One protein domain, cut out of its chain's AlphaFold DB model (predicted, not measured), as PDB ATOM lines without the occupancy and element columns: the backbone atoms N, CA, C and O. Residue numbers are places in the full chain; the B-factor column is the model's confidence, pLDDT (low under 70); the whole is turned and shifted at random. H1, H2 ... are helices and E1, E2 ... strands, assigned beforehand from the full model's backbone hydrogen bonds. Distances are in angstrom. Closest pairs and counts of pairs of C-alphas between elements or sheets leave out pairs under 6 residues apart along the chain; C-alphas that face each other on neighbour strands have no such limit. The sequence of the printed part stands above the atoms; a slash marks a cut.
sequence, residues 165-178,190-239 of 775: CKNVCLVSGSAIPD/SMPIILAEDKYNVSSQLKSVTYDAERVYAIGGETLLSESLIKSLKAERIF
ATOM      1  N   CYS A 165     198.657 117.733 146.620       94.50
ATOM      2  CA  CYS A 165     198.439 117.599 145.178       94.50
ATOM      3  C   CYS A 165     199.384 118.483 144.336       94.50
ATOM      4  O   CYS A 165     199.204 118.582 143.125       94.50
ATOM      5  N   LYS A 166     200.394 119.138 144.932       95.69
ATOM      6  CA  LYS A 166     201.360 119.984 144.191       95.69
ATOM      7  C   LYS A 166     202.189 119.210 143.171       95.69
ATOM      8  O   LYS A 166     202.567 119.769 142.146       95.69
ATOM      9  N   ASN A 167     202.508 117.954 143.465       96.81
ATOM     10  CA  ASN A 167     203.245 117.068 142.575       96.81
ATOM     11  C   ASN A 167     202.330 115.893 142.234       96.81
ATOM     12  O   ASN A 167     201.844 115.235 143.148       96.81
ATOM     13  N   VAL A 168     202.095 115.619 140.952       97.31
ATOM     14  CA  VAL A 168     201.193 114.535 140.520       97.31
ATOM     15  C   VAL A 168     201.866 113.617 139.506       97.31
ATOM     16  O   VAL A 168     202.709 114.053 138.716       97.31
ATOM     17  N   CYS A 169     201.480 112.342 139.500       97.06
ATOM     18  CA  CYS A 169     201.981 111.349 138.551       97.06
ATOM     19  C   CYS A 169     200.910 111.031 137.503       97.06
ATOM     20  O   CYS A 169     199.949 110.328 137.799       97.06
ATOM     21  N   LEU A 170     201.069 111.524 136.274       96.44
ATOM     22  CA  LEU A 170     200.166 111.221 135.164       96.44
ATOM     23  C   LEU A 170     200.563 109.903 134.490       96.44
ATOM     24  O   LEU A 170     201.695 109.752 134.028       96.44
ATOM     25  N   VAL A 171     199.606 108.985 134.365       95.12
ATOM     26  CA  VAL A 171     199.772 107.692 133.686       95.12
ATOM     27  C   VAL A 171     198.593 107.429 132.750       95.12
ATOM     28  O   VAL A 171     197.498 107.950 132.947       95.12
ATOM     29  N   SER A 172     198.779 106.615 131.708       92.56
ATOM     30  CA  SER A 172     197.644 106.193 130.874       92.56
ATOM     31  C   SER A 172     196.746 105.220 131.645       92.56
ATOM     32  O   SER A 172     197.247 104.234 132.191       92.56
ATOM     33  N   GLY A 173     195.422 105.406 131.586       87.31
ATOM     34  CA  GLY A 173     194.430 104.464 132.134       87.31
ATOM     35  C   GLY A 173     194.441 103.063 131.498       87.31
ATOM     36  O   GLY A 173     193.641 102.206 131.870       87.31
ATOM     37  N   SER A 174     195.337 102.807 130.537       85.12
ATOM     38  CA  SER A 174     195.594 101.493 129.930       85.12
ATOM     39  C   SER A 174     196.962 100.882 130.295       85.12
ATOM     40  O   SER A 174     197.246  99.748 129.909       85.12
ATOM     41  N   ALA A 175     197.808 101.592 131.054       85.69
ATOM     42  CA  ALA A 175     199.216 101.254 131.278       85.69
ATOM     43  C   ALA A 175     199.529 100.838 132.732       85.69
ATOM     44  O   ALA A 175     200.334 101.471 133.415       85.69
ATOM     45  N   ILE A 176     198.934  99.725 133.187       85.12
ATOM     46  CA  ILE A 176     199.165  99.132 134.525       85.12
ATOM     47  C   ILE A 176     200.660  99.093 134.932       85.12
ATOM     48  O   ILE A 176     200.964  99.510 136.049       85.12
ATOM     49  N   PRO A 177     201.619  98.644 134.085       89.75
ATOM     50  CA  PRO A 177     203.026  98.548 134.496       89.75
ATOM     51  C   PRO A 177     203.696  99.901 134.769       89.75
ATOM     52  O   PRO A 177     204.605  99.978 135.597       89.75
ATOM     53  N   ASP A 178     203.257 100.962 134.085       92.50
ATOM     54  CA  ASP A 178     203.808 102.310 134.246       92.50
ATOM     55  C   ASP A 178     203.290 102.934 135.558       92.50
ATOM     56  O   ASP A 178     204.073 103.487 136.330       92.50
ATOM     57  N   SER A 190     204.031 111.774 148.597       92.06
ATOM     58  CA  SER A 190     202.693 112.391 148.592       92.06
ATOM     59  C   SER A 190     202.284 112.915 147.207       92.06
ATOM     60  O   SER A 190     201.868 114.062 147.059       92.06
ATOM     61  N   MET A 191     202.440 112.079 146.175       95.44
ATOM     62  CA  MET A 191     202.067 112.388 144.792       95.44
ATOM     63  C   MET A 191     200.887 111.504 144.364       95.44
ATOM     64  O   MET A 191     201.086 110.305 144.151       95.44
ATOM     65  N   PRO A 192     199.657 112.029 144.208       95.69
ATOM     66  CA  PRO A 192     198.550 111.229 143.701       95.69
ATOM     67  C   PRO A 192     198.799 110.811 142.244       95.69
ATOM     68  O   PRO A 192     199.368 111.558 141.437       95.69
ATOM     69  N   ILE A 193     198.360 109.598 141.907       95.25
ATOM     70  CA  ILE A 193     198.436 109.052 140.550       95.25
ATOM     71  C   ILE A 193     197.151 109.434 139.815       95.25
ATOM     72  O   ILE A 193     196.053 109.137 140.279       95.25
ATOM     73  N   ILE A 194     197.296 110.076 138.660       94.88
ATOM     74  CA  ILE A 194     196.204 110.583 137.833       94.88
ATOM     75  C   ILE A 194     196.151 109.822 136.509       94.88
ATOM     76  O   ILE A 194     197.183 109.575 135.883       94.88
ATOM     77  N   LEU A 195     194.941 109.482 136.060       93.44
ATOM     78  CA  LEU A 195     194.719 108.760 134.810       93.44
ATOM     79  C   LEU A 195     194.440 109.706 133.629       93.44
ATOM     80  O   LEU A 195     193.600 110.607 133.695       93.44
ATOM     81  N   ALA A 196     195.113 109.446 132.510       93.56
ATOM     82  CA  ALA A 196     194.720 109.928 131.191       93.56
ATOM     83  C   ALA A 196     193.691 108.973 130.557       93.56
ATOM     84  O   ALA A 196     193.907 107.756 130.559       93.56
ATOM     85  N   GLU A 197     192.604 109.532 130.013       89.25
ATOM     86  CA  GLU A 197     191.542 108.802 129.291       89.25
ATOM     87  C   GLU A 197     192.054 108.265 127.948       89.25
ATOM     88  O   GLU A 197     191.790 107.126 127.563       89.25
ATOM     89  N   ASP A 198     192.842 109.082 127.252       91.56
ATOM     90  CA  ASP A 198     193.515 108.734 126.010       91.56
ATOM     91  C   ASP A 198     194.901 109.402 125.954       91.56
ATOM     92  O   ASP A 198     195.310 110.124 126.864       91.56
ATOM     93  N   LYS A 199     195.661 109.173 124.880       94.44
ATOM     94  CA  LYS A 199     197.018 109.730 124.769       94.44
ATOM     95  C   LYS A 199     197.074 111.261 124.658       94.44
ATOM     96  O   LYS A 199     198.147 111.821 124.816       94.44
ATOM     97  N   TYR A 200     195.982 111.945 124.347       94.56
ATOM     98  CA  TYR A 200     195.892 113.400 124.213       94.56
ATOM     99  C   TYR A 200     195.249 114.086 125.428       94.56
ATOM    100  O   TYR A 200     195.486 115.279 125.618       94.56
ATOM    101  N   ASN A 201     194.453 113.366 126.227       92.19
ATOM    102  CA  ASN A 201     193.577 113.940 127.248       92.19
ATOM    103  C   ASN A 201     193.788 113.325 128.646       92.19
ATOM    104  O   ASN A 201     193.639 112.119 128.848       92.19
ATOM    105  N   VAL A 202     194.048 114.183 129.641       90.50
ATOM    106  CA  VAL A 202     193.777 113.868 131.060       90.50
ATOM    107  C   VAL A 202     192.279 113.637 131.221       90.50
ATOM    108  O   VAL A 202     191.511 114.326 130.541       90.50
ATOM    109  N   SER A 203     191.868 112.746 132.128       85.19
ATOM    110  CA  SER A 203     190.443 112.584 132.404       85.19
ATOM    111  C   SER A 203     189.767 113.909 132.760       85.19
ATOM    112  O   SER A 203     190.332 114.731 133.486       85.19
ATOM    113  N   SER A 204     188.559 114.117 132.236       83.44
ATOM    114  CA  SER A 204     187.794 115.358 132.412       83.44
ATOM    115  C   SER A 204     187.593 115.722 133.891       83.44
ATOM    116  O   SER A 204     187.815 116.874 134.271       83.44
ATOM    117  N   GLN A 205     187.289 114.723 134.723       83.06
ATOM    118  CA  GLN A 205     187.124 114.823 136.177       83.06
ATOM    119  C   GLN A 205     188.443 115.133 136.911       83.06
ATOM    120  O   GLN A 205     188.467 115.889 137.879       83.06
ATOM    121  N   LEU A 206     189.570 114.607 136.418       87.69
ATOM    122  CA  LEU A 206     190.901 114.753 137.027       87.69
ATOM    123  C   LEU A 206     191.695 115.950 136.464       87.69
ATOM    124  O   LEU A 206     192.884 116.135 136.750       87.69
ATOM    125  N   LYS A 207     191.057 116.775 135.630       89.00
ATOM    126  CA  LYS A 207     191.738 117.830 134.881       89.00
ATOM    127  C   LYS A 207     192.209 118.978 135.771       89.00
ATOM    128  O   LYS A 207     193.353 119.392 135.627       89.00
ATOM    129  N   SER A 208     191.378 119.465 136.695       87.94
ATOM    130  CA  SER A 208     191.728 120.580 137.597       87.94
ATOM    131  C   SER A 208     193.015 120.291 138.371       87.94
ATOM    132  O   SER A 208     194.021 120.961 138.158       87.94
ATOM    133  N   VAL A 209     193.039 119.193 139.136       90.88
ATOM    134  CA  VAL A 209     194.204 118.790 139.945       90.88
ATOM    135  C   VAL A 209     195.497 118.658 139.128       90.88
ATOM    136  O   VAL A 209     196.572 118.939 139.641       90.88
ATOM    137  N   THR A 210     195.408 118.265 137.854       90.69
ATOM    138  CA  THR A 210     196.592 118.058 137.004       90.69
ATOM    139  C   THR A 210     197.122 119.360 136.410       90.69
ATOM    140  O   THR A 210     198.326 119.495 136.215       90.69
ATOM    141  N   TYR A 211     196.237 120.310 136.096       91.12
ATOM    142  CA  TYR A 211     196.618 121.614 135.544       91.12
ATOM    143  C   TYR A 211     197.006 122.625 136.639       91.12
ATOM    144  O   TYR A 211     197.792 123.529 136.357       91.12
ATOM    145  N   ASP A 212     196.499 122.446 137.863       93.25
ATOM    146  CA  ASP A 212     196.817 123.275 139.034       93.25
ATOM    147  C   ASP A 212     198.084 122.804 139.784       93.25
ATOM    148  O   ASP A 212     198.592 123.517 140.652       93.25
ATOM    149  N   ALA A 213     198.620 121.622 139.455       95.56
ATOM    150  CA  ALA A 213     199.840 121.079 140.050       95.56
ATOM    151  C   ALA A 213     201.087 121.930 139.724       95.56
ATOM    152  O   ALA A 213     201.307 122.356 138.589       95.56
ATOM    153  N   GLU A 214     201.972 122.104 140.710       96.50
ATOM    154  CA  GLU A 214     203.286 122.738 140.534       96.50
ATOM    155  C   GLU A 214     204.211 121.899 139.634       96.50
ATOM    156  O   GLU A 214     205.052 122.448 138.911       96.50
ATOM    157  N   ARG A 215     204.055 120.565 139.658       97.31
ATOM    158  CA  ARG A 215     204.775 119.635 138.782       97.31
ATOM    159  C   ARG A 215     203.949 118.401 138.425       97.31
ATOM    160  O   ARG A 215     203.347 117.758 139.281       97.31
ATOM    161  N   VAL A 216     204.023 118.018 137.153       98.12
ATOM    162  CA  VAL A 216     203.437 116.785 136.617       98.12
ATOM    163  C   VAL A 216     204.564 115.862 136.152       98.12
ATOM    164  O   VAL A 216     205.355 116.242 135.289       98.12
ATOM    165  N   TYR A 217     204.617 114.645 136.686       98.12
ATOM    166  CA  TYR A 217     205.495 113.570 136.220       98.12
ATOM    167  C   TYR A 217     204.696 112.621 135.328       98.12
ATOM    168  O   TYR A 217     203.797 111.936 135.808       98.12
ATOM    169  N   ALA A 218     204.995 112.581 134.033       97.62
ATOM    170  CA  ALA A 218     204.282 111.747 133.074       97.62
ATOM    171  C   ALA A 218     205.029 110.433 132.825       97.62
ATOM    172  O   ALA A 218     206.108 110.431 132.227       97.62
ATOM    173  N   ILE A 219     204.456 109.316 133.270       97.62
ATOM    174  CA  ILE A 219     205.089 107.998 133.166       97.62
ATOM    175  C   ILE A 219     204.521 107.267 131.947       97.62
ATOM    176  O   ILE A 219     203.314 107.035 131.859       97.62
ATOM    177  N   GLY A 220     205.396 106.935 130.996       95.94
ATOM    178  CA  GLY A 220     205.037 106.227 129.764       95.94
ATOM    179  C   GLY A 220     205.437 106.944 128.467       95.94
ATOM    180  O   GLY A 220     205.666 108.159 128.405       95.94
ATOM    181  N   GLY A 221     205.559 106.154 127.398       95.94
ATOM    182  CA  GLY A 221     206.017 106.604 126.079       95.94
ATOM    183  C   GLY A 221     204.977 107.396 125.271       95.94
ATOM    184  O   GLY A 221     203.811 107.510 125.646       95.94
ATOM    185  N   GLU A 222     205.394 107.921 124.113       94.62
ATOM    186  CA  GLU A 222     204.559 108.781 123.251       94.62
ATOM    187  C   GLU A 222     203.270 108.102 122.739       94.62
ATOM    188  O   GLU A 222     202.261 108.760 122.481       94.62
ATOM    189  N   THR A 223     203.279 106.772 122.617       92.38
ATOM    190  CA  THR A 223     202.109 105.976 122.220       92.38
ATOM    191  C   THR A 223     200.989 105.991 123.263       92.38
ATOM    192  O   THR A 223     199.826 105.864 122.883       92.38
ATOM    193  N   LEU A 224     201.337 106.166 124.543       93.94
ATOM    194  CA  LEU A 224     200.424 106.165 125.690       93.94
ATOM    195  C   LEU A 224     200.068 107.578 126.159       93.94
ATOM    196  O   LEU A 224     198.939 107.803 126.577       93.94
ATOM    197  N   LEU A 225     201.015 108.519 126.075       96.31
ATOM    198  CA  LEU A 225     200.851 109.935 126.427       96.31
ATOM    199  C   LEU A 225     201.556 110.778 125.354       96.31
ATOM    200  O   LEU A 225     202.776 110.717 125.229       96.31
ATOM    201  N   SER A 226     200.834 111.557 124.558       97.25
ATOM    202  CA  SER A 226     201.358 112.261 123.385       97.25
ATOM    203  C   SER A 226     202.260 113.439 123.752       97.25
ATOM    204  O   SER A 226     202.109 114.081 124.789       97.25
ATOM    205  N   GLU A 227     203.162 113.809 122.843       97.19
ATOM    206  CA  GLU A 227     203.977 115.020 122.991       97.19
ATOM    207  C   GLU A 227     203.158 116.316 123.111       97.19
ATOM    208  O   GLU A 227     203.624 117.282 123.713       97.19
ATOM    209  N   SER A 228     201.941 116.357 122.560       96.56
ATOM    210  CA  SER A 228     201.028 117.493 122.731       96.56
ATOM    211  C   SER A 228     200.477 117.595 124.157       96.56
ATOM    212  O   SER A 228     200.458 118.698 124.700       96.56
ATOM    213  N   LEU A 229     200.103 116.468 124.774       96.00
ATOM    214  CA  LEU A 229     199.629 116.403 126.160       96.00
ATOM    215  C   LEU A 229     200.741 116.782 127.149       96.00
ATOM    216  O   LEU A 229     200.547 117.623 128.023       96.00
ATOM    217  N   ILE A 230     201.947 116.232 126.971       96.88
ATOM    218  CA  ILE A 230     203.089 116.552 127.845       96.88
ATOM    219  C   ILE A 230     203.424 118.048 127.794       96.88
ATOM    220  O   ILE A 230     203.648 118.670 128.834       96.88
ATOM    221  N   LYS A 231     203.391 118.661 126.603       96.19
ATOM    222  CA  LYS A 231     203.646 120.102 126.436       96.19
ATOM    223  C   LYS A 231     202.539 120.980 127.015       96.19
ATOM    224  O   LYS A 231     202.869 122.030 127.562       96.19
ATOM    225  N   SER A 232     201.264 120.582 126.932       94.44
ATOM    226  CA  SER A 232     200.169 121.368 127.522       94.44
ATOM    227  C   SER A 232     200.232 121.393 129.052       94.44
ATOM    228  O   SER A 232     199.941 122.427 129.650       94.44
ATOM    229  N   LEU A 233     200.683 120.294 129.665       95.31
ATOM    230  CA  LEU A 233     200.866 120.151 131.112       95.31
ATOM    231  C   LEU A 233     202.236 120.620 131.628       95.31
ATOM    232  O   LEU A 233     202.449 120.657 132.835       95.31
ATOM    233  N   LYS A 234     203.182 120.944 130.733       95.88
ATOM    234  CA  LYS A 234     204.608 121.170 131.059       95.88
ATOM    235  C   LYS A 234     205.228 119.996 131.844       95.88
ATOM    236  O   LYS A 234     206.094 120.203 132.690       95.88
ATOM    237  N   ALA A 235     204.759 118.780 131.573       96.94
ATOM    238  CA  ALA A 235     205.095 117.596 132.350       96.94
ATOM    239  C   ALA A 235     206.517 117.082 132.064       96.94
ATOM    240  O   ALA A 235     207.018 117.156 130.940       96.94
ATOM    241  N   GLU A 236     207.150 116.502 133.081       97.69
ATOM    242  CA  GLU A 236     208.418 115.785 132.963       97.69
ATOM    243  C   GLU A 236     208.137 114.329 132.568       97.69
ATOM    244  O   GLU A 236     207.539 113.578 133.339       97.69
ATOM    245  N   ARG A 237     208.523 113.922 131.350       98.00
ATOM    246  CA  ARG A 237     208.269 112.561 130.849       98.00
ATOM    247  C   ARG A 237     209.361 111.582 131.287       98.00
ATOM    248  O   ARG A 237     210.527 111.769 130.944       98.00
ATOM    249  N   ILE A 238     208.958 110.475 131.906       98.06
ATOM    250  CA  ILE A 238     209.828 109.357 132.299       98.06
ATOM    251  C   ILE A 238     209.330 108.086 131.597       98.06
ATOM    252  O   ILE A 238     208.187 107.668 131.781       98.06
ATOM    253  N   PHE A 239     210.159 107.488 130.738       96.56
ATOM    254  CA  PHE A 239     209.753 106.361 129.892       96.56
ATOM    255  C   PHE A 239     210.943 105.534 129.392       96.56
ATOM    256  O   PHE A 239     212.038 106.061 129.191       96.56
TER     257      PHE A 239
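AT A GLANCE: This is residues 165 to 178 and 190 to 239 of the 775 residues of the protein "TGc domain-containing protein" of Clostridium senegalense (UniProt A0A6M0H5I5). A small, twisted sheet of four parallel strands is covered on one face by two short helices, H1 over E1 and H2 over E3, while no named helix is on its other face. E1 and E3 make the middle of the sheet, with E2 along one edge and the short E4 along the other. The printed part has 64 residues, with two named helices and four named strands in the order E1, E2, H1, E3, H2, E4; the sheet's order is E2, E1, E3, E4. The class is mixed, helices and strands, with under half of the printed residues, 30 of the 64, in named elements. The whole is compact, with a radius of gyration of the C-alphas of 10.1 A, and rounded, spanning 26 by 22 by 21 A.

IN THESE COORDINATES: E1, residues 167 to 172, begins at C-alpha 167 (203.245, 117.068, 142.575) and is 16.9 A long. E2 is residues 193 to 196, 10.1 A. H1 is residues 207 to 211, with C-alpha 207 at (191.738, 117.830, 134.881). E3, residues 215 to 219, measures 12.9 A. H2, residues 227 to 233, measures 10.1 A. E4, residues 236 to 238, ends at C-alpha 238 (209.828, 109.357, 132.299).

HOW THE PARTS SIT: The sheet is only just strongly twisted, its C-alphas lying up to 4.0 A off the best plane. E2 and E1 are parallel at 42 degrees, with N 194 and O 169 at 2.8 A, within hydrogen-bond range. E1 and E3 are parallel at 28 degrees, with N 170 and O 217 at 2.8 A, within range. E3 and E4 are parallel at 23 degrees, with N 218 and O 236 at 2.8 A, within range. E4 is apart from E1 and from E2. H1 is on the sheet, over E1, at a height of 8.5 A; the closest C-alphas of the two are those of Val 168 and Thr 210, 6.8 A. E2, H1 and E3 form a split strand-helix-strand unit, two parallel strands with a helix between them in the chain and E1 between them in the sheet; its crossover is right-handed. H2 is on the same face, over E3, at a height of 8.8 A, and runs along the strands, at 16 degrees to E3 on the local plane; their closest C-alphas are those of Val 216 and Leu 233, 6.9 A. E3, H2 and E4 form a strand-helix-strand unit of parallel neighbour strands, also with a right-handed crossover. H1 and H2 are close but not clearly touching; their closest C-alphas, of Tyr 211 and Leu 233, are 6.3 A apart. In H1 and H2 every O i to N i+4 pair is within hydrogen-bond range.

THE WHOLE: The two C-alphas farthest apart are those of Ser 190 and Thr 223, 27.1 A. Residues 179 to 189 are not printed, and C-alphas 178 and 190 are 17.6 A apart across this cut, in the link from E1 to E2. Of the links that are printed whole, none is long. The mean pLDDT of the printed part is 93.6, and no printed residue is under 70.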